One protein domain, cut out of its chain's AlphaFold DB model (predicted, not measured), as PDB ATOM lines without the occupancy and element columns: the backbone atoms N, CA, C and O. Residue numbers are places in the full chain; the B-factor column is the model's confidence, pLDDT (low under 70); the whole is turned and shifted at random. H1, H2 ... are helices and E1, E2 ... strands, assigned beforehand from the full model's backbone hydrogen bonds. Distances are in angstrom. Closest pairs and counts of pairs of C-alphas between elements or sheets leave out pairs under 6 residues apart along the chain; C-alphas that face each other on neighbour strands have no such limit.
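This is residues 10 to 186 of the 187 residues of an uncharacterized protein of Streptomyces zinciresistens K42 (UniProt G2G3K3). Four helices, H1, H2, H5 and H6, make the core as an up-and-down bundle, each running against the one before it in the chain. H7 and H8 pack on the H6 side; beyond H2, H3 crosses the bundle and H9 packs crosswise on H3, reached by a link from H8. The printed part has 177 residues with nine named helices and one named strand, in the order H1, H2, H3, H4, E1, H5, H6, H7, H8, H9, and its class is mostly helix. It is compact, with a radius of gyration of the C-alphas of 16.2 A and spans of 52 by 42 by 33 A.

Find C-alpha 12 at (197.703, 140.635, 86.425); from there H1 runs 25.8 A to residue 29. Next come H2, residues 37 to 51, 21.1 A, and H3, residues 57 to 76, 29.1 A. H4 is residues 84 to 87, and E1 is residues 91 to 93. At C-alpha 94, (196.130, 148.819, 94.851), begins H5, which ends at residue 113, 27.5 A on. H6 is residues 119 to 133, 21.2 A; H7 is 139 to 146, 10.5 A; H8 is 152 to 161, 14.5 A. H9, residues 168 to 185, runs 26.2 A to C-alpha 185 at (192.763, 114.755, 85.408).

Start at Thr 23 and Phe 39, the closest C-alphas of the helical hairpin H1 and H2, 6.3 A apart, at a shallow tilt of 20 degrees. H2 touches H5 at Ala 46 and Gly 104, 4.2 A between C-alphas, a steep tilt of 42 degrees. H5 and H6 form a hairpin, closest at C-alphas 102 and 125, 6.2 A. H6 touches H1 at C-alphas 128 and 22, 4.2 A. H6 is the hub: it also touches H7, about perpendicular at 87 degrees, closest at C-alphas 127 and 142, 5.8 A, and only just touches H8, only at their ends, with 3 pairs of C-alphas within 8 A, the closest those of Ile 120 and Leu 159, 5.8 A. H3 touches H2 with residues 59 to 68 alone, closest at C-alphas 64 and 44, 5.0 A. H9 touches H3, about perpendicular at 84 degrees, closest at C-alphas 178 and 65, 6.9 A. H4 is close to H1 but not clearly touching, with C-alphas 87 and 12 closest at 6.2 A. E1 pairs with no named strand, but its residues 91 to 92 pair antiparallel with residues 10 to 11. In the helices other than H4, too short for such a pair, every O i to N i+4 pair is within hydrogen-bond range.

The C-alphas farthest apart are those of Gly 149 and Gly 186, 52.2 A. The printed part has no cut, and no link is long. Look with care at residues 165 to 174, which are under 70 in pLDDT.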
ATOM      1  N   PHE A  10     197.702 148.075  88.400       96.44
ATOM      2  CA  PHE A  10     198.646 146.982  88.204       96.44
ATOM      3  C   PHE A  10     198.073 145.975  87.214       96.44
ATOM      4  O   PHE A  10     196.855 145.775  87.155       96.44
ATOM      5  N   THR A  11     198.931 145.367  86.406       95.88
ATOM      6  CA  THR A  11     198.538 144.263  85.527       95.88
ATOM      7  C   THR A  11     198.430 142.960  86.319       95.88
ATOM      8  O   THR A  11     198.966 142.860  87.419       95.88
ATOM      9  N   HIS A  12     197.743 141.951  85.780       95.19
ATOM     10  CA  HIS A  12     197.703 140.635  86.425       95.19
ATOM     11  C   HIS A  12     199.112 140.042  86.649       95.19
ATOM     12  O   HIS A  12     199.386 139.636  87.778       95.19
ATOM     13  N   PRO A  13     200.041 140.072  85.666       94.88
ATOM     14  CA  PRO A  13     201.426 139.661  85.900       94.88
ATOM     15  C   PRO A  13     202.124 140.402  87.047       94.88
ATOM     16  O   PRO A  13     202.816 139.755  87.826       94.88
ATOM     17  N   ASP A  14     201.916 141.716  87.191       96.38
ATOM     18  CA  ASP A  14     202.521 142.486  88.292       96.38
ATOM     19  C   ASP A  14     202.025 141.980  89.655       96.38
ATOM     20  O   ASP A  14     202.807 141.809  90.586       96.38
ATOM     21  N   VAL A  15     200.719 141.701  89.765       97.38
ATOM     22  CA  VAL A  15     200.111 141.205  91.007       97.38
ATOM     23  C   VAL A  15     200.587 139.792  91.332       97.38
ATOM     24  O   VAL A  15     200.954 139.528  92.474       97.38
ATOM     25  N   VAL A  16     200.632 138.892  90.344       95.94
ATOM     26  CA  VAL A  16     201.145 137.526  90.533       95.94
ATOM     27  C   VAL A  16     202.616 137.548  90.956       95.94
ATOM     28  O   VAL A  16     202.983 136.840  91.890       95.94
ATOM     29  N   ALA A  17     203.442 138.389  90.325       96.31
ATOM     30  CA  ALA A  17     204.850 138.533  90.683       96.31
ATOM     31  C   ALA A  17     205.032 139.058  92.117       96.31
ATOM     32  O   ALA A  17     205.873 138.546  92.853       96.31
ATOM     33  N   ALA A  18     204.218 140.032  92.537       98.19
ATOM     34  CA  ALA A  18     204.237 140.541  93.906       98.19
ATOM     35  C   ALA A  18     203.786 139.483  94.930       98.19
ATOM     36  O   ALA A  18     204.404 139.365  95.988       98.19
ATOM     37  N   ILE A  19     202.752 138.689  94.612       98.00
ATOM     38  CA  ILE A  19     202.293 137.576  95.459       98.00
ATOM     39  C   ILE A  19     203.403 136.533  95.629       98.00
ATOM     40  O   ILE A  19     203.709 136.161  96.762       98.00
ATOM     41  N   ASP A  20     204.034 136.097  94.536       96.94
ATOM     42  CA  ASP A  20     205.121 135.111  94.573       96.94
ATOM     43  C   ASP A  20     206.321 135.624  95.384       96.94
ATOM     44  O   ASP A  20     206.768 134.972  96.331       96.94
ATOM     45  N   ALA A  21     206.790 136.841  95.085       98.19
ATOM     46  CA  ALA A  21     207.943 137.433  95.753       98.19
ATOM     47  C   ALA A  21     207.690 137.705  97.248       98.19
ATOM     48  O   ALA A  21     208.550 137.398  98.077       98.19
ATOM     49  N   GLY A  22     206.515 138.227  97.614       98.50
ATOM     50  CA  GLY A  22     206.167 138.501  99.010       98.50
ATOM     51  C   GLY A  22     205.977 137.228  99.832       98.50
ATOM     52  O   GLY A  22     206.483 137.129 100.950       98.50
ATOM     53  N   THR A  23     205.343 136.211  99.246       97.94
ATOM     54  CA  THR A  23     205.202 134.891  99.878       97.94
ATOM     55  C   THR A  23     206.564 134.228 100.071       97.94
ATOM     56  O   THR A  23     206.854 133.695 101.143       97.94
ATOM     57  N   LYS A  24     207.442 134.305  99.062       97.44
ATOM     58  CA  LYS A  24     208.816 133.814  99.165       97.44
ATOM     59  C   LYS A  24     209.601 134.527 100.267       97.44
ATOM     60  O   LYS A  24     210.284 133.854 101.033       97.44
ATOM     61  N   MET A  25     209.491 135.850 100.365       98.31
ATOM     62  CA  MET A  25     210.145 136.628 101.418       98.31
ATOM     63  C   MET A  25     209.675 136.187 102.808       98.31
ATOM     64  O   MET A  25     210.502 135.895 103.666       98.31
ATOM     65  N   ALA A  26     208.362 136.060 103.021       97.81
ATOM     66  CA  ALA A  26     207.822 135.598 104.298       97.81
ATOM     67  C   ALA A  26     208.268 134.164 104.642       97.81
ATOM     68  O   ALA A  26     208.579 133.872 105.798       97.81
ATOM     69  N   ALA A  27     208.343 133.269 103.652       95.94
ATOM     70  CA  ALA A  27     208.856 131.913 103.839       95.94
ATOM     71  C   ALA A  27     210.339 131.908 104.245       95.94
ATOM     72  O   ALA A  27     210.698 131.271 105.237       95.94
ATOM     73  N   ASP A  28     211.179 132.654 103.521       96.69
ATOM     74  CA  ASP A  28     212.616 132.745 103.782       96.69
ATOM     75  C   ASP A  28     212.887 133.334 105.187       96.69
ATOM     76  O   ASP A  28     213.649 132.747 105.958       96.69
ATOM     77  N   GLU A  29     212.208 134.425 105.561       96.56
ATOM     78  CA  GLU A  29     212.402 135.114 106.852       96.56
ATOM     79  C   GLU A  29     211.820 134.353 108.050       96.56
ATOM     80  O   GLU A  29     212.343 134.435 109.161       96.56
ATOM     81  N   SER A  30     210.774 133.550 107.841       94.94
ATOM     82  CA  SER A  30     210.239 132.660 108.881       94.94
ATOM     83  C   SER A  30     210.978 131.322 108.989       94.94
ATOM     84  O   SER A  30     210.659 130.508 109.858       94.94
ATOM     85  N   GLY A  31     211.953 131.059 108.108       93.88
ATOM     86  CA  GLY A  31     212.665 129.783 108.052       93.88
ATOM     87  C   GLY A  31     211.774 128.603 107.645       93.88
ATOM     88  O   GLY A  31     212.038 127.463 108.039       93.88
ATOM     89  N   ARG A  32     210.707 128.863 106.882       91.69
ATOM     90  CA  ARG A  32     209.722 127.865 106.453       91.69
ATOM     91  C   ARG A  32     209.876 127.531 104.976       91.69
ATOM     92  O   ARG A  32     210.375 128.307 104.170       91.69
ATOM     93  N   SER A  33     209.423 126.337 104.606       91.88
ATOM     94  CA  SER A  33     209.356 125.951 103.199       91.88
ATOM     95  C   SER A  33     208.288 126.774 102.484       91.88
ATOM     96  O   SER A  33     207.165 126.857 102.973       91.88
ATOM     97  N   LEU A  34     208.586 127.288 101.288       90.69
ATOM     98  CA  LEU A  34     207.576 127.898 100.411       90.69
ATOM     99  C   LEU A  34     206.479 126.895 100.001       90.69
ATOM    100  O   LEU A  34     205.364 127.289  99.681       90.69
ATOM    101  N   ALA A  35     206.777 125.591 100.060       88.88
ATOM    102  CA  ALA A  35     205.791 124.530  99.866       88.88
ATOM    103  C   ALA A  35     204.887 124.303 101.093       88.88
ATOM    104  O   ALA A  35     203.992 123.465 101.030       88.88
ATOM    105  N   SER A  36     205.112 125.020 102.204       88.81
ATOM    106  CA  SER A  36     204.213 124.980 103.355       88.81
ATOM    107  C   SER A  36     202.826 125.454 102.941       88.81
ATOM    108  O   SER A  36     202.632 126.406 102.177       88.81
ATOM    109  N   GLU A  37     201.833 124.776 103.483       88.62
ATOM    110  CA  GLU A  37     200.434 125.020 103.195       88.62
ATOM    111  C   GLU A  37     199.977 126.428 103.511       88.62
ATOM    112  O   GLU A  37     199.197 127.001 102.753       88.62
ATOM    113  N   ARG A  38     200.529 126.997 104.582       92.38
ATOM    114  CA  ARG A  38     200.312 128.384 104.972       92.38
ATOM    115  C   ARG A  38     200.459 129.332 103.779       92.38
ATOM    116  O   ARG A  38     199.609 130.187 103.568       92.38
ATOM    117  N   PHE A  39     201.490 129.125 102.963       94.75
ATOM    118  CA  PHE A  39     201.792 129.959 101.805       94.75
ATOM    119  C   PHE A  39     200.991 129.569 100.563       94.75
ATOM    120  O   PHE A  39     200.442 130.433  99.877       94.75
ATOM    121  N   THR A  40     200.889 128.270 100.272       94.81
ATOM    122  CA  THR A  40     200.191 127.801  99.061       94.81
ATOM    123  C   THR A  40     198.685 128.081  99.110       94.81
ATOM    124  O   THR A  40     198.115 128.520  98.109       94.81
ATOM    125  N   TRP A  41     198.034 127.906 100.267       96.50
ATOM    126  CA  TRP A  41     196.612 128.221 100.440       96.50
ATOM    127  C   TRP A  41     196.344 129.720 100.447       96.50
ATOM    128  O   TRP A  41     195.395 130.151  99.796       96.50
ATOM    129  N   ALA A  42     197.185 130.515 101.114       97.38
ATOM    130  CA  ALA A  42     197.076 131.972 101.074       97.38
ATOM    131  C   ALA A  42     197.209 132.510  99.640       97.38
ATOM    132  O   ALA A  42     196.398 133.329  99.212       97.38
ATOM    133  N   THR A  43     198.165 131.983  98.866       97.88
ATOM    134  CA  THR A  43     198.351 132.327  97.445       97.88
ATOM    135  C   THR A  43     197.111 131.983  96.621       97.88
ATOM    136  O   THR A  43     196.596 132.830  95.889       97.88
ATOM    137  N   ALA A  44     196.593 130.758  96.759       97.88
ATOM    138  CA  ALA A  44     195.392 130.327  96.047       97.88
ATOM    139  C   ALA A  44     194.179 131.202  96.396       97.88
ATOM    140  O   ALA A  44     193.463 131.650  95.501       97.88
ATOM    141  N   ALA A  45     193.978 131.491  97.685       98.38
ATOM    142  CA  ALA A  45     192.871 132.304  98.167       98.38
ATOM    143  C   ALA A  45     192.973 133.757  97.681       98.38
ATOM    144  O   ALA A  45     191.991 134.295  97.174       98.38
ATOM    145  N   ALA A  46     194.162 134.364  97.753       98.25
ATOM    146  CA  ALA A  46     194.396 135.726  97.284       98.25
ATOM    147  C   ALA A  46     194.095 135.873  95.785       98.25
ATOM    148  O   ALA A  46     193.390 136.801  95.393       98.25
ATOM    149  N   LEU A  47     194.562 134.937  94.951       97.75
ATOM    150  CA  LEU A  47     194.274 134.951  93.513       97.75
ATOM    151  C   LEU A  47     192.784 134.724  93.231       97.75
ATOM    152  O   LEU A  47     192.198 135.403  92.393       97.75
ATOM    153  N   THR A  48     192.137 133.789  93.931       98.12
ATOM    154  CA  THR A  48     190.689 133.546  93.793       98.12
ATOM    155  C   THR A  48     189.858 134.771  94.181       98.12
ATOM    156  O   THR A  48     188.946 135.147  93.445       98.12
ATOM    157  N   TYR A  49     190.201 135.452  95.274       98.25
ATOM    158  CA  TYR A  49     189.500 136.667  95.696       98.25
ATOM    159  C   TYR A  49     189.845 137.900  94.862       98.25
ATOM    160  O   TYR A  49     189.047 138.838  94.810       98.25
ATOM    161  N   LEU A  50     190.986 137.892  94.169       97.12
ATOM    162  CA  LEU A  50     191.319 138.910  93.177       97.12
ATOM    163  C   LEU A  50     190.386 138.830  91.959       97.12
ATOM    164  O   LEU A  50     189.951 139.870  91.460       97.12
ATOM    165  N   ASP A  51     190.043 137.615  91.520       95.31
ATOM    166  CA  ASP A  51     189.086 137.389  90.430       95.31
ATOM    167  C   ASP A  51     187.641 137.650  90.870       95.31
ATOM    168  O   ASP A  51     186.846 138.240  90.132       95.31
ATOM    169  N   SER A  52     187.289 137.216  92.082       96.38
ATOM    170  CA  SER A  52     185.961 137.390  92.662       96.38
ATOM    171  C   SER A  52     186.030 137.387  94.187       96.38
ATOM    172  O   SER A  52     186.178 136.338  94.806       96.38
ATOM    173  N   THR A  53     185.816 138.549  94.809       94.50
ATOM    174  CA  THR A  53     185.876 138.715  96.277       94.50
ATOM    175  C   THR A  53     184.872 137.853  97.044       94.50
ATOM    176  O   THR A  53     185.072 137.588  98.220       94.50
ATOM    177  N   GLU A  54     183.798 137.411  96.384       95.00
ATOM    178  CA  GLU A  54     182.743 136.561  96.959       95.00
ATOM    179  C   GLU A  54     182.864 135.093  96.517       95.00
ATOM    180  O   GLU A  54     181.901 134.328  96.608       95.00
ATOM    181  N   ALA A  55     184.010 134.698  95.949       97.62
ATOM    182  CA  ALA A  55     184.209 133.329  95.498       97.62
ATOM    183  C   ALA A  55     184.066 132.345  96.677       97.62
ATOM    184  O   ALA A  55     184.606 132.581  97.759       97.62
ATOM    185  N   PRO A  56     183.340 131.230  96.507       97.88
ATOM    186  CA  PRO A  56     183.246 130.209  97.538       97.88
ATOM    187  C   PRO A  56     184.604 129.539  97.778       97.88
ATOM    188  O   PRO A  56     185.412 129.375  96.867       97.88
ATOM    189  N   TRP A  57     184.805 129.015  98.990       96.69
ATOM    190  CA  TRP A  57     186.027 128.281  99.345       96.69
ATOM    191  C   TRP A  57     186.327 127.084  98.423       96.69
ATOM    192  O   TRP A  57     187.479 126.709  98.240       96.69
ATOM    193  N   ALA A  58     185.308 126.489  97.794       96.25
ATOM    194  CA  ALA A  58     185.501 125.430  96.802       96.25
ATOM    195  C   ALA A  58     186.349 125.884  95.596       96.25
ATOM    196  O   ALA A  58     187.144 125.094  95.088       96.25
ATOM    197  N   ASP A  59     186.237 127.149  95.186       97.62
ATOM    198  CA  ASP A  59     187.025 127.709  94.084       97.62
ATOM    199  C   ASP A  59     188.476 127.954  94.526       97.62
ATOM    200  O   ASP A  59     189.410 127.729  93.760       97.62
ATOM    201  N   VAL A  60     188.688 128.322  95.796       97.56
ATOM    202  CA  VAL A  60     190.028 128.386  96.407       97.56
ATOM    203  C   VAL A  60     190.688 127.005  96.409       97.56
ATOM    204  O   VAL A  60     191.847 126.882  96.021       97.56
ATOM    205  N   GLN A  61     189.952 125.953  96.785       95.81
ATOM    206  CA  GLN A  61     190.456 124.573  96.749       95.81
ATOM    207  C   GLN A  61     190.822 124.124  95.334       95.81
ATOM    208  O   GLN A  61     191.870 123.510  95.145       95.81
ATOM    209  N   ALA A  62     189.985 124.434  94.341       94.31
ATOM    210  CA  ALA A  62     190.280 124.118  92.948       94.31
ATOM    211  C   ALA A  62     191.576 124.805  92.488       94.31
ATOM    212  O   ALA A  62     192.475 124.137  91.977       94.31
ATOM    213  N   ARG A  63     191.718 126.106  92.773       95.56
ATOM    214  CA  ARG A  63     192.925 126.865  92.431       95.56
ATOM    215  C   ARG A  63     194.174 126.374  93.165       95.56
ATOM    216  O   ARG A  63     195.247 126.322  92.571       95.56
ATOM    217  N   HIS A  64     194.060 125.976  94.432       95.19
ATOM    218  CA  HIS A  64     195.175 125.384  95.184       95.19
ATOM    219  C   HIS A  64     195.697 124.107  94.513       95.19
ATOM    220  O   HIS A  64     196.911 123.945  94.344       95.19
ATOM    221  N   LEU A  65     194.790 123.233  94.062       91.31
ATOM    222  CA  LEU A  65     195.147 122.013  93.335       91.31
ATOM    223  C   LEU A  65     195.815 122.323  91.989       91.31
ATOM    224  O   LEU A  65     196.805 121.676  91.651       91.31
ATOM    225  N   GLU A  66     195.318 123.321  91.251       90.56
ATOM    226  CA  GLU A  66     195.918 123.782  89.989       90.56
ATOM    227  C   GLU A  66     197.352 124.294  90.193       90.56
ATOM    228  O   GLU A  66     198.269 123.839  89.506       90.56
ATOM    229  N   ILE A  67     197.570 125.176  91.176       90.19
ATOM    230  CA  ILE A  67     198.900 125.714  91.512       90.19
ATOM    231  C   ILE A  67     199.850 124.581  91.908       90.19
ATOM    232  O   ILE A  67     200.970 124.499  91.403       90.19
ATOM    233  N   THR A  68     199.393 123.672  92.769       88.69
ATOM    234  CA  THR A  68     200.208 122.547  93.237       88.69
ATOM    235  C   THR A  68     200.574 121.600  92.091       88.69
ATOM    236  O   THR A  68     201.716 121.149  91.987       88.69
ATOM    237  N   ALA A  69     199.628 121.318  91.189       85.81
ATOM    238  CA  ALA A  69     199.875 120.505  90.004       85.81
ATOM    239  C   ALA A  69     200.879 121.177  89.052       85.81
ATOM    240  O   ALA A  69     201.803 120.510  88.580       85.81
ATOM    241  N   ALA A  70     200.750 122.489  88.824       85.25
ATOM    242  CA  ALA A  70     201.680 123.264  88.007       85.25
ATOM    243  C   ALA A  70     203.101 123.267  88.597       85.25
ATOM    244  O   ALA A  70     204.070 123.036  87.873       85.25
ATOM    245  N   GLN A  71     203.239 123.434  89.916       84.94
ATOM    246  CA  GLN A  71     204.529 123.340  90.610       84.94
ATOM    247  C   GLN A  71     205.146 121.939  90.489       84.94
ATOM    248  O   GLN A  71     206.338 121.801  90.202       84.94
ATOM    249  N   ALA A  72     204.339 120.884  90.655       83.94
ATOM    250  CA  ALA A  72     204.795 119.507  90.495       83.94
ATOM    251  C   ALA A  72     205.237 119.201  89.051       83.94
ATOM    252  O   ALA A  72     206.230 118.498  88.855       83.94
ATOM    253  N   ALA A  73     204.528 119.732  88.051       82.38
ATOM    254  CA  ALA A  73     204.877 119.624  86.635       82.38
ATOM    255  C   ALA A  73     206.188 120.360  86.314       82.38
ATOM    256  O   ALA A  73     207.113 119.761  85.761       82.38
ATOM    257  N   ALA A  74     206.330 121.607  86.773       81.62
ATOM    258  CA  ALA A  74     207.557 122.387  86.621       81.62
ATOM    259  C   ALA A  74     208.773 121.682  87.250       81.62
ATOM    260  O   ALA A  74     209.849 121.643  86.652       81.62
ATOM    261  N   GLY A  75     208.600 121.040  88.412       81.69
ATOM    262  CA  GLY A  75     209.645 120.241  89.063       81.69
ATOM    263  C   GLY A  75     210.117 119.023  88.252       81.69
ATOM    264  O   GLY A  75     211.241 118.557  88.447       81.69
ATOM    265  N   ARG A  76     209.296 118.520  87.321       86.94
ATOM    266  CA  ARG A  76     209.665 117.452  86.373       86.94
ATOM    267  C   ARG A  76     210.247 117.981  85.059       86.94
ATOM    268  O   ARG A  76     210.758 117.188  84.270       86.94
ATOM    269  N   GLY A  77     210.215 119.297  84.847       85.62
ATOM    270  CA  GLY A  77     210.559 119.928  83.574       85.62
ATOM    271  C   GLY A  77     209.458 119.807  82.518       85.62
ATOM    272  O   GLY A  77     209.754 119.960  81.334       85.62
ATOM    273  N   ASP A  78     208.222 119.512  82.932       85.06
ATOM    274  CA  ASP A  78     207.068 119.501  82.036       85.06
ATOM    275  C   ASP A  78     206.700 120.946  81.651       85.06
ATOM    276  O   ASP A  78     206.843 121.877  82.449       85.06
ATOM    277  N   GLU A  79     206.223 121.139  80.421       84.00
ATOM    278  CA  GLU A  79     205.722 122.436  79.960       84.00
ATOM    279  C   GLU A  79     204.390 122.738  80.661       84.00
ATOM    280  O   GLU A  79     203.430 121.973  80.549       84.00
ATOM    281  N   VAL A  80     204.347 123.835  81.418       80.12
ATOM    282  CA  VAL A  80     203.124 124.332  82.055       80.12
ATOM    283  C   VAL A  80     202.428 125.259  81.067       80.12
ATOM    284  O   VAL A  80     203.068 126.143  80.499       80.12
ATOM    285  N   GLU A  81     201.130 125.045  80.849       82.81
ATOM    286  CA  GLU A  81     200.323 125.903  79.984       82.81
ATOM    287  C   GLU A  81     200.374 127.355  80.476       82.81
ATOM    288  O   GLU A  81     200.070 127.651  81.635       82.81
ATOM    289  N   ASP A  82     200.772 128.263  79.584       78.88
ATOM    290  CA  ASP A  82     200.773 129.691  79.867       78.88
ATOM    291  C   ASP A  82     199.337 130.222  79.807       78.88
ATOM    292  O   ASP A  82     198.744 130.375  78.740       78.88
ATOM    293  N   THR A  83     198.767 130.492  80.979       78.69
ATOM    294  CA  THR A  83     197.413 131.043  81.119       78.69
ATOM    295  C   THR A  83     197.396 132.572  81.183       78.69
ATOM    296  O   THR A  83     196.339 133.162  81.418       78.69
ATOM    297  N   SER A  84     198.535 133.244  80.963       76.25
ATOM    298  CA  SER A  84     198.637 134.706  81.062       76.25
ATOM    299  C   SER A  84     197.729 135.448  80.074       76.25
ATOM    300  O   SER A  84     197.197 136.507  80.420       76.25
ATOM    301  N   ASP A  85     197.446 134.848  78.914       83.12
ATOM    302  CA  ASP A  85     196.524 135.380  77.904       83.12
ATOM    303  C   ASP A  85     195.086 135.555  78.435       83.12
ATOM    304  O   ASP A  85     194.366 136.452  77.994       83.12
ATOM    305  N   LEU A  86     194.655 134.749  79.420       85.75
ATOM    306  CA  LEU A  86     193.312 134.862  80.013       85.75
ATOM    307  C   LEU A  86     193.113 136.174  80.782       85.75
ATOM    308  O   LEU A  86     191.978 136.628  80.946       85.75
ATOM    309  N   TYR A  87     194.209 136.786  81.231       87.81
ATOM    310  CA  TYR A  87     194.209 138.000  82.042       87.81
ATOM    311  C   TYR A  87     194.725 139.221  81.269       87.81
ATOM    312  O   TYR A  87     194.944 140.294  81.851       87.81
ATOM    313  N   GLU A  88     194.914 139.093  79.950       88.88
ATOM    314  CA  GLU A  88     195.382 140.193  79.117       88.88
ATOM    315  C   GLU A  88     194.406 141.383  79.200       88.88
ATOM    316  O   GLU A  88     193.191 141.268  79.045       88.88
ATOM    317  N   GLY A  89     194.947 142.566  79.493       88.81
ATOM    318  CA  GLY A  89     194.160 143.795  79.630       88.81
ATOM    319  C   GLY A  89     193.456 143.984  80.979       88.81
ATOM    320  O   GLY A  89     192.971 145.090  81.231       88.81
ATOM    321  N   MET A  90     193.458 142.991  81.879       92.75
ATOM    322  CA  MET A  90     192.971 143.188  83.248       92.75
ATOM    323  C   MET A  90     193.881 144.154  84.016       92.75
ATOM    324  O   MET A  90     195.108 144.175  83.844       92.75
ATOM    325  N   ARG A  91     193.263 145.018  84.825       95.62
ATOM    326  CA  ARG A  91     193.942 146.038  85.628       95.62
ATOM    327  C   ARG A  91     193.314 146.104  87.010       95.62
ATOM    328  O   ARG A  91     192.099 146.248  87.123       95.62
ATOM    329  N   TYR A  92     194.154 146.078  88.035       96.31
ATOM    330  CA  TYR A  92     193.740 146.098  89.433       96.31
ATOM    331  C   TYR A  92     194.230 147.377  90.096       96.31
ATOM    332  O   TYR A  92     195.369 147.795  89.911       96.31
ATOM    333  N   SER A  93     193.375 148.023  90.877       96.75
ATOM    334  CA  SER A  93     193.828 149.070  91.792       96.75
ATOM    335  C   SER A  93     194.569 148.453  92.977       96.75
ATOM    336  O   SER A  93     194.260 147.335  93.392       96.75
ATOM    337  N   ARG A  94     195.469 149.223  93.599       96.62
ATOM    338  CA  ARG A  94     196.130 148.819  94.851       96.62
ATOM    339  C   ARG A  94     195.139 148.347  95.922       96.62
ATOM    340  O   ARG A  94     195.397 147.385  96.631       96.62
ATOM    341  N   GLY A  95     193.989 149.020  96.025       97.00
ATOM    342  CA  GLY A  95     192.944 148.682  96.993       97.00
ATOM    343  C   GLY A  95     192.284 147.327  96.729       97.00
ATOM    344  O   GLY A  95     192.000 146.608  97.679       97.00
ATOM    345  N   GLN A  96     192.085 146.952  95.459       97.50
ATOM    346  CA  GLN A  96     191.570 145.623  95.106       97.50
ATOM    347  C   GLN A  96     192.569 144.527  95.474       97.50
ATOM    348  O   GLN A  96     192.176 143.546  96.095       97.50
ATOM    349  N   VAL A  97     193.853 144.725  95.154       97.94
ATOM    350  CA  VAL A  97     194.906 143.762  95.508       97.94
ATOM    351  C   VAL A  97     195.027 143.637  97.026       97.94
ATOM    352  O   VAL A  97     194.999 142.532  97.554       97.94
ATOM    353  N   SER A  98     195.050 144.764  97.745       97.94
ATOM    354  CA  SER A  98     195.058 144.791  99.210       97.94
ATOM    355  C   SER A  98     193.882 144.032  99.816       97.94
ATOM    356  O   SER A  98     194.101 143.226 100.715       97.94
ATOM    357  N   ALA A  99     192.659 144.258  99.334       98.00
ATOM    358  CA  ALA A  99     191.481 143.564  99.844       98.00
ATOM    359  C   ALA A  99     191.550 142.051  99.588       98.00
ATOM    360  O   ALA A  99     191.297 141.273 100.504       98.00
ATOM    361  N   ALA A 100     191.937 141.643  98.376       98.31
ATOM    362  CA  ALA A 100     192.042 140.237  97.998       98.31
ATOM    363  C   ALA A 100     193.119 139.491  98.800       98.31
ATOM    364  O   ALA A 100     192.858 138.408  99.311       98.31
ATOM    365  N   VAL A 101     194.307 140.087  98.953       98.38
ATOM    366  CA  VAL A 101     195.430 139.477  99.681       98.38
ATOM    367  C   VAL A 101     195.118 139.341 101.172       98.38
ATOM    368  O   VAL A 101     195.302 138.258 101.715       98.38
ATOM    369  N   ASN A 102     194.575 140.383 101.817       98.25
ATOM    370  CA  ASN A 102     194.172 140.301 103.229       98.25
ATOM    371  C   ASN A 102     193.099 139.223 103.432       98.25
ATOM    372  O   ASN A 102     193.280 138.318 104.239       98.25
ATOM    373  N   ALA A 103     192.017 139.270 102.645       98.06
ATOM    374  CA  ALA A 103     190.940 138.289 102.751       98.06
ATOM    375  C   ALA A 103     191.428 136.859 102.477       98.06
ATOM    376  O   ALA A 103     190.967 135.918 103.118       98.06
ATOM    377  N   GLY A 104     192.349 136.686 101.526       98.06
ATOM    378  CA  GLY A 104     192.892 135.383 101.161       98.06
ATOM    379  C   GLY A 104     193.739 134.775 102.273       98.06
ATOM    380  O   GLY A 104     193.539 133.615 102.632       98.06
ATOM    381  N   VAL A 105     194.641 135.572 102.844       97.75
ATOM    382  CA  VAL A 105     195.496 135.169 103.967       97.75
ATOM    383  C   VAL A 105     194.654 134.855 105.209       97.75
ATOM    384  O   VAL A 105     194.806 133.775 105.781       97.75
ATOM    385  N   ASP A 106     193.704 135.725 105.567       97.31
ATOM    386  CA  ASP A 106     192.806 135.515 106.711       97.31
ATOM    387  C   ASP A 106     191.959 134.246 106.545       97.31
ATOM    388  O   ASP A 106     191.898 133.407 107.445       97.31
ATOM    389  N   ALA A 107     191.341 134.060 105.372       97.06
ATOM    390  CA  ALA A 107     190.514 132.887 105.103       97.06
ATOM    391  C   ALA A 107     191.330 131.587 105.123       97.06
ATOM    392  O   ALA A 107     190.829 130.556 105.581       97.06
ATOM    393  N   ALA A 108     192.579 131.620 104.648       95.56
ATOM    394  CA  ALA A 108     193.482 130.478 104.720       95.56
ATOM    395  C   ALA A 108     193.870 130.151 106.169       95.56
ATOM    396  O   ALA A 108     193.815 128.981 106.554       95.56
ATOM    397  N   ALA A 109     194.198 131.157 106.987       93.56
ATOM    398  CA  ALA A 109     194.467 130.967 108.411       93.56
ATOM    399  C   ALA A 109     193.257 130.349 109.137       93.56
ATOM    400  O   ALA A 109     193.396 129.318 109.803       93.56
ATOM    401  N   GLU A 110     192.061 130.907 108.926       94.12
ATOM    402  CA  GLU A 110     190.831 130.442 109.575       94.12
ATOM    403  C   GLU A 110     190.446 129.030 109.117       94.12
ATOM    404  O   GLU A 110     190.133 128.170 109.937       94.12
ATOM    405  N   THR A 111     190.487 128.765 107.809       92.94
ATOM    406  CA  THR A 111     189.919 127.529 107.252       92.94
ATOM    407  C   THR A 111     190.877 126.347 107.311       92.94
ATOM    408  O   THR A 111     190.433 125.214 107.502       92.94
ATOM    409  N   ILE A 112     192.177 126.577 107.103       90.62
ATOM    410  CA  ILE A 112     193.172 125.495 107.039       90.62
ATOM    411  C   ILE A 112     193.806 125.246 108.401       90.62
ATOM    412  O   ILE A 112     194.013 124.093 108.771       90.62
ATOM    413  N   ARG A 113     194.094 126.311 109.156       88.38
ATOM    414  CA  ARG A 113     194.804 126.207 110.437       88.38
ATOM    415  C   ARG A 113     193.900 126.349 111.658       88.38
ATOM    416  O   ARG A 113     194.399 126.184 112.770       88.38
ATOM    417  N   GLU A 114     192.606 126.630 111.465       88.06
ATOM    418  CA  GLU A 114     191.632 126.905 112.537       88.06
ATOM    419  C   GLU A 114     192.125 128.006 113.497       88.06
ATOM    420  O   GLU A 114     191.913 127.957 114.712       88.06
ATOM    421  N   GLN A 115     192.831 128.996 112.945       88.69
ATOM    422  CA  GLN A 115     193.530 130.051 113.678       88.69
ATOM    423  C   GLN A 115     193.261 131.423 113.060       88.69
ATOM    424  O   GLN A 115     192.856 131.540 111.908       88.69
ATOM    425  N   CYS A 116     193.502 132.480 113.831       92.25
ATOM    426  CA  CYS A 116     193.605 133.824 113.265       92.25
ATOM    427  C   CYS A 116     194.963 133.997 112.573       92.25
ATOM    428  O   CYS A 116     195.920 133.312 112.935       92.25
ATOM    429  N   ALA A 117     195.047 134.948 111.640       94.06
ATOM    430  CA  ALA A 117     196.316 135.374 111.063       94.06
ATOM    431  C   ALA A 117     197.322 135.787 112.159       94.06
ATOM    432  O   ALA A 117     196.974 136.509 113.101       94.06
ATOM    433  N   ASP A 118     198.553 135.294 112.036       94.94
ATOM    434  CA  ASP A 118     199.688 135.549 112.922       94.94
ATOM    435  C   ASP A 118     200.736 136.469 112.257       94.94
ATOM    436  O   ASP A 118     200.490 137.090 111.222       94.94
ATOM    437  N   ASP A 119     201.918 136.602 112.862       96.56
ATOM    438  CA  ASP A 119     202.957 137.517 112.377       96.56
ATOM    439  C   ASP A 119     203.511 137.144 110.992       96.56
ATOM    440  O   ASP A 119     203.859 138.033 110.212       96.56
ATOM    441  N   ILE A 120     203.538 135.854 110.638       97.00
ATOM    442  CA  ILE A 120     203.975 135.400 109.308       97.00
ATOM    443  C   ILE A 120     202.917 135.749 108.260       97.00
ATOM    444  O   ILE A 120     203.255 136.140 107.140       97.00
ATOM    445  N   ASP A 121     201.639 135.636 108.615       97.38
ATOM    446  CA  ASP A 121     200.528 136.017 107.742       97.38
ATOM    447  C   ASP A 121     200.528 137.526 107.481       97.38
ATOM    448  O   ASP A 121     200.481 137.964 106.330       97.38
ATOM    449  N   ASN A 122     200.691 138.320 108.543       97.50
ATOM    450  CA  ASN A 122     200.811 139.773 108.447       97.50
ATOM    451  C   ASN A 122     202.018 140.182 107.591       97.50
ATOM    452  O   ASN A 122     201.890 141.055 106.729       97.50
ATOM    453  N   LEU A 123     203.173 139.528 107.773       98.25
ATOM    454  CA  LEU A 123     204.341 139.778 106.931       98.25
ATOM    455  C   LEU A 123     204.075 139.412 105.475       98.25
ATOM    456  O   LEU A 123     204.464 140.167 104.589       98.25
ATOM    457  N   THR A 124     203.399 138.292 105.215       98.50
ATOM    458  CA  THR A 124     203.043 137.880 103.851       98.50
ATOM    459  C   THR A 124     202.231 138.979 103.165       98.50
ATOM    460  O   THR A 124     202.591 139.416 102.075       98.50
ATOM    461  N   VAL A 125     201.190 139.503 103.821       98.50
ATOM    462  CA  VAL A 125     200.385 140.615 103.287       98.50
ATOM    463  C   VAL A 125     201.245 141.858 103.038       98.50
ATOM    464  O   VAL A 125     201.204 142.426 101.945       98.50
ATOM    465  N   ASN A 126     202.024 142.279 104.035       98.50
ATOM    466  CA  ASN A 126     202.831 143.495 103.964       98.50
ATOM    467  C   ASN A 126     203.893 143.412 102.862       98.50
ATOM    468  O   ASN A 126     203.989 144.318 102.036       98.50
ATOM    469  N   ALA A 127     204.612 142.292 102.776       98.56
ATOM    470  CA  ALA A 127     205.613 142.058 101.745       98.56
ATOM    471  C   ALA A 127     204.995 142.105 100.342       98.56
ATOM    472  O   ALA A 127     205.532 142.780  99.468       98.56
ATOM    473  N   ILE A 128     203.842 141.460 100.129       98.62
ATOM    474  CA  ILE A 128     203.147 141.485  98.832       98.62
ATOM    475  C   ILE A 128     202.772 142.918  98.442       98.62
ATOM    476  O   ILE A 128     202.981 143.320  97.299       98.62
ATOM    477  N   LEU A 129     202.221 143.706  99.370       98.56
ATOM    478  CA  LEU A 129     201.772 145.064  99.061       98.56
ATOM    479  C   LEU A 129     202.927 146.045  98.857       98.56
ATOM    480  O   LEU A 129     202.835 146.878  97.958       98.56
ATOM    481  N   THR A 130     204.012 145.924  99.620       98.12
ATOM    482  CA  THR A 130     205.227 146.713  99.387       98.12
ATOM    483  C   THR A 130     205.883 146.328  98.064       98.12
ATOM    484  O   THR A 130     206.214 147.213  97.281       98.12
ATOM    485  N   LEU A 131     206.013 145.035  97.743       98.50
ATOM    486  CA  LEU A 131     206.615 144.580  96.481       98.50
ATOM    487  C   LEU A 131     205.757 144.911  95.254       98.50
ATOM    488  O   LEU A 131     206.289 145.091  94.161       98.50
ATOM    489  N   LEU A 132     204.441 145.049  95.425       97.81
ATOM    490  CA  LEU A 132     203.556 145.546  94.375       97.81
ATOM    491  C   LEU A 132     203.885 147.001  94.001       97.81
ATOM    492  O   LEU A 132     203.902 147.347  92.820       97.81
ATOM    493  N   ASP A 133     204.152 147.853  94.995       97.44
ATOM    494  CA  ASP A 133     204.514 149.260  94.780       97.44
ATOM    495  C   ASP A 133     206.007 149.428  94.416       97.44
ATOM    496  O   ASP A 133     206.380 150.311  93.632       97.44
ATOM    497  N   HIS A 134     206.862 148.563  94.965       97.56
ATOM    498  CA  HIS A 134     208.319 148.606  94.898       97.56
ATOM    499  C   HIS A 134     208.899 147.197  94.660       97.56
ATOM    500  O   HIS A 134     209.373 146.566  95.602       97.56
ATOM    501  N   PRO A 135     208.937 146.707  93.403       97.94
ATOM    502  CA  PRO A 135     209.338 145.324  93.091       97.94
ATOM    503  C   PRO A 135     210.752 144.920  93.526       97.94
ATOM    504  O   PRO A 135     211.039 143.734  93.648       97.94
ATOM    505  N   ASP A 136     211.631 145.896  93.762       97.88
ATOM    506  CA  ASP A 136     213.013 145.688  94.208       97.88
ATOM    507  C   ASP A 136     213.188 145.850  95.736       97.88
ATOM    508  O   ASP A 136     214.322 145.892  96.220       97.88
ATOM    509  N   ALA A 137     212.096 145.998  96.498       98.31
ATOM    510  CA  ALA A 137     212.147 146.185  97.946       98.31
ATOM    511  C   ALA A 137     212.784 144.977  98.650       98.31
ATOM    512  O   ALA A 137     212.447 143.818  98.400       98.31
ATOM    513  N   SER A 138     213.709 145.257  99.563       98.31
ATOM    514  CA  SER A 138     214.278 144.257 100.460       98.31
ATOM    515  C   SER A 138     213.371 144.012 101.667       98.31
ATOM    516  O   SER A 138     212.482 144.810 101.961       98.31
ATOM    517  N   PHE A 139     213.636 142.952 102.433       98.19
ATOM    518  CA  PHE A 139     212.937 142.720 103.701       98.19
ATOM    519  C   PHE A 139     213.061 143.915 104.665       98.19
ATOM    520  O   PHE A 139     212.085 144.306 105.298       98.19
ATOM    521  N   ALA A 140     214.227 144.564 104.713       97.69
ATOM    522  CA  ALA A 140     214.419 145.762 105.527       97.69
ATOM    523  C   ALA A 140     213.548 146.944 105.062       97.69
ATOM    524  O   ALA A 140     213.093 147.719 105.901       97.69
ATOM    525  N   ASP A 141     213.294 147.069 103.755       97.88
ATOM    526  CA  ASP A 141     212.396 148.097 103.218       97.88
ATOM    527  C   ASP A 141     210.939 147.809 103.613       97.88
ATOM    528  O   ASP A 141     210.253 148.714 104.084       97.88
ATOM    529  N   VAL A 142     210.496 146.546 103.518       98.00
ATOM    530  CA  VAL A 142     209.164 146.104 103.979       98.00
ATOM    531  C   VAL A 142     208.978 146.387 105.471       98.00
ATOM    532  O   VAL A 142     207.965 146.952 105.879       98.00
ATOM    533  N   VAL A 143     209.966 146.034 106.299       97.94
ATOM    534  CA  VAL A 143     209.909 146.274 107.747       97.94
ATOM    535  C   VAL A 143     209.836 147.768 108.055       97.94
ATOM    536  O   VAL A 143     208.971 148.197 108.817       97.94
ATOM    537  N   ALA A 144     210.690 148.574 107.416       96.31
ATOM    538  CA  ALA A 144     210.708 150.020 107.613       96.31
ATOM    539  C   ALA A 144     209.400 150.705 107.183       96.31
ATOM    540  O   ALA A 144     209.039 151.730 107.760       96.31
ATOM    541  N   GLU A 145     208.707 150.167 106.177       96.06
ATOM    542  CA  GLU A 145     207.431 150.698 105.701       96.06
ATOM    543  C   GLU A 145     206.244 150.279 106.582       96.06
ATOM    544  O   GLU A 145     205.336 151.082 106.799       96.06
ATOM    545  N   CYS A 146     206.221 149.034 107.070       97.00
ATOM    546  CA  CYS A 146     205.015 148.444 107.657       97.00
ATOM    547  C   CYS A 146     205.036 148.284 109.185       97.00
ATOM    548  O   CYS A 146     203.969 148.122 109.778       97.00
ATOM    549  N   TYR A 147     206.203 148.328 109.830       93.94
ATOM    550  CA  TYR A 147     206.367 147.973 111.248       93.94
ATOM    551  C   TYR A 147     206.993 149.113 112.067       93.94
ATOM    552  O   TYR A 147     207.898 148.895 112.860       93.94
ATOM    553  N   ASP A 148     206.530 150.347 111.831       89.12
ATOM    554  CA  ASP A 148     206.875 151.603 112.526       89.12
ATOM    555  C   ASP A 148     207.861 151.489 113.715       89.12
ATOM    556  O   ASP A 148     207.478 151.473 114.887       89.12
ATOM    557  N   GLY A 149     209.162 151.540 113.413       83.75
ATOM    558  CA  GLY A 149     210.224 151.657 114.417       83.75
ATOM    559  C   GLY A 149     210.868 150.346 114.866       83.75
ATOM    560  O   GLY A 149     211.885 150.417 115.560       83.75
ATOM    561  N   ASP A 150     210.350 149.198 114.437       93.94
ATOM    562  CA  ASP A 150     210.979 147.897 114.657       93.94
ATOM    563  C   ASP A 150     212.086 147.627 113.624       93.94
ATOM    564  O   ASP A 150     212.043 148.082 112.475       93.94
ATOM    565  N   GLY A 151     213.137 146.925 114.053       94.81
ATOM    566  CA  GLY A 151     214.226 146.508 113.175       94.81
ATOM    567  C   GLY A 151     213.907 145.203 112.450       94.81
ATOM    568  O   GLY A 151     213.153 144.374 112.951       94.81
ATOM    569  N   ALA A 152     214.544 144.975 111.297       95.69
ATOM    570  CA  ALA A 152     214.422 143.708 110.570       95.69
ATOM    571  C   ALA A 152     214.750 142.493 111.460       95.69
ATOM    572  O   ALA A 152     214.019 141.511 111.444       95.69
ATOM    573  N   ASP A 153     215.781 142.603 112.305       95.75
ATOM    574  CA  ASP A 153     216.160 141.547 113.251       95.75
ATOM    575  C   ASP A 153     215.059 141.251 114.290       95.75
ATOM    576  O   ASP A 153     214.872 140.094 114.668       95.75
ATOM    577  N   ASP A 154     214.328 142.276 114.746       96.25
ATOM    578  CA  ASP A 154     213.238 142.115 115.716       96.25
ATOM    579  C   ASP A 154     212.053 141.394 115.067       96.25
ATOM    580  O   ASP A 154     211.545 140.415 115.619       96.25
ATOM    581  N   VAL A 155     211.678 141.821 113.854       96.25
ATOM    582  CA  VAL A 155     210.599 141.195 113.084       96.25
ATOM    583  C   VAL A 155     210.941 139.742 112.762       96.25
ATOM    584  O   VAL A 155     210.134 138.869 113.071       96.25
ATOM    585  N   SER A 156     212.136 139.438 112.237       94.44
ATOM    586  CA  SER A 156     212.557 138.044 112.000       94.44
ATOM    587  C   SER A 156     212.540 137.211 113.291       94.44
ATOM    588  O   SER A 156     212.226 136.020 113.256       94.44
ATOM    589  N   GLY A 157     212.823 137.834 114.442       93.38
ATOM    590  CA  GLY A 157     212.675 137.217 115.759       93.38
ATOM    591  C   GLY A 157     211.245 136.747 116.039       93.38
ATOM    592  O   GLY A 157     211.055 135.589 116.411       93.38
ATOM    593  N   TRP A 158     210.238 137.593 115.799       95.19
ATOM    594  CA  TRP A 158     208.825 137.229 115.982       95.19
ATOM    595  C   TRP A 158     208.406 136.078 115.067       95.19
ATOM    596  O   TRP A 158     207.765 135.130 115.519       95.19
ATOM    597  N   LEU A 159     208.833 136.106 113.800       94.06
ATOM    598  CA  LEU A 159     208.519 135.045 112.836       94.06
ATOM    599  C   LEU A 159     209.062 133.684 113.292       94.06
ATOM    600  O   LEU A 159     208.389 132.665 113.132       94.06
ATOM    601  N   ALA A 160     210.263 133.666 113.876       90.62
ATOM    602  CA  ALA A 160     210.889 132.454 114.399       90.62
ATOM    603  C   ALA A 160     210.206 131.921 115.673       90.62
ATOM    604  O   ALA A 160     210.334 130.735 115.989       90.62
ATOM    605  N   GLU A 161     209.490 132.776 116.408       91.38
ATOM    606  CA  GLU A 161     208.725 132.395 117.600       91.38
ATOM    607  C   GLU A 161     207.357 131.787 117.263       91.38
ATOM    608  O   GLU A 161     206.795 131.067 118.097       91.38
ATOM    609  N   VAL A 162     206.835 132.009 116.048       87.81
ATOM    610  CA  VAL A 162     205.580 131.393 115.603       87.81
ATOM    611  C   VAL A 162     205.753 129.869 115.572       87.81
ATOM    612  O   VAL A 162     206.586 129.367 114.807       87.81
ATOM    613  N   PRO A 163     204.964 129.100 116.351       85.12
ATOM    614  CA  PRO A 163     205.076 127.650 116.387       85.12
ATOM    615  C   PRO A 163     204.973 127.049 114.986       85.12
ATOM    616  O   PRO A 163     204.138 127.464 114.177       85.12
ATOM    617  N   ALA A 164     205.827 126.071 114.684       77.88
ATOM    618  CA  ALA A 164     205.638 125.266 113.486       77.88
ATOM    619  C   ALA A 164     204.247 124.628 113.557       77.88
ATOM    620  O   ALA A 164     203.880 124.054 114.589       77.88
ATOM    621  N   ASP A 165     203.480 124.755 112.476       69.81
ATOM    622  CA  ASP A 165     202.230 124.020 112.355       69.81
ATOM    623  C   ASP A 165     202.602 122.526 112.407       69.81
ATOM    624  O   ASP A 165     203.675 122.122 111.945       69.81
ATOM    625  N   SER A 166     201.810 121.690 113.088       60.66
ATOM    626  CA  SER A 166     202.103 120.254 113.178       60.66
ATOM    627  C   SER A 166     201.782 119.587 111.835       60.66
ATOM    628  O   SER A 166     200.779 118.890 111.700       60.66
ATOM    629  N   ASP A 167     202.629 119.846 110.842       57.81
ATOM    630  CA  ASP A 167     202.366 119.629 109.419       57.81
ATOM    631  C   ASP A 167     202.340 118.143 109.028       57.81
ATOM    632  O   ASP A 167     201.679 117.765 108.067       57.81
ATOM    633  N   ALA A 168     202.977 117.254 109.796       62.97
ATOM    634  CA  ALA A 168     203.246 115.884 109.347       62.97
ATOM    635  C   ALA A 168     201.993 115.042 109.012       62.97
ATOM    636  O   ALA A 168     201.987 114.311 108.018       62.97
ATOM    637  N   ASP A 169     200.929 115.124 109.819       57.94
ATOM    638  CA  ASP A 169     199.703 114.346 109.573       57.94
ATOM    639  C   ASP A 169     198.838 114.969 108.462       57.94
ATOM    640  O   ASP A 169     198.136 114.257 107.735       57.94
ATOM    641  N   PHE A 170     198.910 116.291 108.294       61.88
ATOM    642  CA  PHE A 170     198.162 117.015 107.271       61.88
ATOM    643  C   PHE A 170     198.834 116.903 105.894       61.88
ATOM    644  O   PHE A 170     198.164 116.582 104.909       61.88
ATOM    645  N   GLU A 171     200.163 117.028 105.832       64.81
ATOM    646  CA  GLU A 171     200.977 116.822 104.626       64.81
ATOM    647  C   GLU A 171     200.725 115.442 104.006       64.81
ATOM    648  O   GLU A 171     200.551 115.315 102.790       64.81
ATOM    649  N   ALA A 172     200.633 114.394 104.833       67.25
ATOM    650  CA  ALA A 172     200.335 113.043 104.364       67.25
ATOM    651  C   ALA A 172     198.929 112.929 103.739       67.25
ATOM    652  O   ALA A 172     198.745 112.248 102.723       67.25
ATOM    653  N   LEU A 173     197.931 113.603 104.321       65.50
ATOM    654  CA  LEU A 173     196.566 113.645 103.786       65.50
ATOM    655  C   LEU A 173     196.488 114.439 102.476       65.50
ATOM    656  O   LEU A 173     195.761 114.040 101.564       65.50
ATOM    657  N   GLN A 174     197.247 115.526 102.355       67.75
ATOM    658  CA  GLN A 174     197.300 116.339 101.144       67.75
ATOM    659  C   GLN A 174     198.043 115.671 100.001       67.75
ATOM    660  O   GLN A 174     197.506 115.622  98.896       67.75
ATOM    661  N   ALA A 175     199.191 115.042 100.260       70.12
ATOM    662  CA  ALA A 175     199.883 114.244  99.252       70.12
ATOM    663  C   ALA A 175     198.950 113.180  98.642       70.12
ATOM    664  O   ALA A 175     198.920 112.995  97.424       70.12
ATOM    665  N   ALA A 176     198.115 112.538  99.468       74.81
ATOM    666  CA  ALA A 176     197.113 111.584  98.997       74.81
ATOM    667  C   ALA A 176     195.980 112.234  98.174       74.81
ATOM    668  O   ALA A 176     195.509 111.631  97.207       74.81
ATOM    669  N   ARG A 177     195.535 113.449  98.530       74.31
ATOM    670  CA  ARG A 177     194.518 114.203  97.769       74.31
ATOM    671  C   ARG A 177     195.043 114.676  96.418       74.31
ATOM    672  O   ARG A 177     194.346 114.504  95.422       74.31
ATOM    673  N   ILE A 178     196.262 115.208  96.378       72.25
ATOM    674  CA  ILE A 178     196.931 115.650  95.149       72.25
ATOM    675  C   ILE A 178     197.118 114.459  94.208       72.25
ATOM    676  O   ILE A 178     196.724 114.532  93.049       72.25
ATOM    677  N   ASP A 179     197.623 113.329  94.707       74.44
ATOM    678  CA  ASP A 179     197.784 112.113  93.902       74.44
ATOM    679  C   ASP A 179     196.441 111.586  93.358       74.44
ATOM    680  O   ASP A 179     196.357 111.103  92.228       74.44
ATOM    681  N   ALA A 180     195.356 111.705  94.130       74.94
ATOM    682  CA  ALA A 180     194.017 111.379  93.647       74.94
ATOM    683  C   ALA A 180     193.517 112.368  92.574       74.94
ATOM    684  O   ALA A 180     192.901 111.936  91.598       74.94
ATOM    685  N   TYR A 181     193.792 113.667  92.733       74.06
ATOM    686  CA  TYR A 181     193.425 114.701  91.766       74.06
ATOM    687  C   TYR A 181     194.171 114.521  90.442       74.06
ATOM    688  O   TYR A 181     193.516 114.410  89.406       74.06
ATOM    689  N   LEU A 182     195.500 114.387  90.473       75.25
ATOM    690  CA  LEU A 182     196.337 114.164  89.287       75.25
ATOM    691  C   LEU A 182     195.856 112.938  88.494       75.25
ATOM    692  O   LEU A 182     195.537 113.042  87.307       75.25
ATOM    693  N   ARG A 183     195.598 111.819  89.190       76.94
ATOM    694  CA  ARG A 183     194.991 110.619  88.585       76.94
ATOM    695  C   ARG A 183     193.630 110.873  87.938       76.94
ATOM    696  O   ARG A 183     193.290 110.191  86.972       76.94
ATOM    697  N   SER A 184     192.835 111.803  88.466       77.19
ATOM    698  CA  SER A 184     191.505 112.121  87.935       77.19
ATOM    699  C   SER A 184     191.546 113.010  86.690       77.19
ATOM    700  O   SER A 184     190.678 112.870  85.828       77.19
ATOM    701  N   VAL A 185     192.565 113.867  86.567       78.19
ATOM    702  CA  VAL A 185     192.763 114.755  85.408       78.19
ATOM    703  C   VAL A 185     193.705 114.170  84.348       78.19
ATOM    704  O   VAL A 185     193.853 114.749  83.278       78.19
ATOM    705  N   GLY A 186     194.285 112.991  84.600       76.25
ATOM    706  CA  GLY A 186     195.160 112.295  83.653       76.25
ATOM    707  C   GLY A 186     196.585 112.848  83.600       76.25
ATOM    708  O   GLY A 186     197.241 112.697  82.568       76.25
TER     709      GLY A 186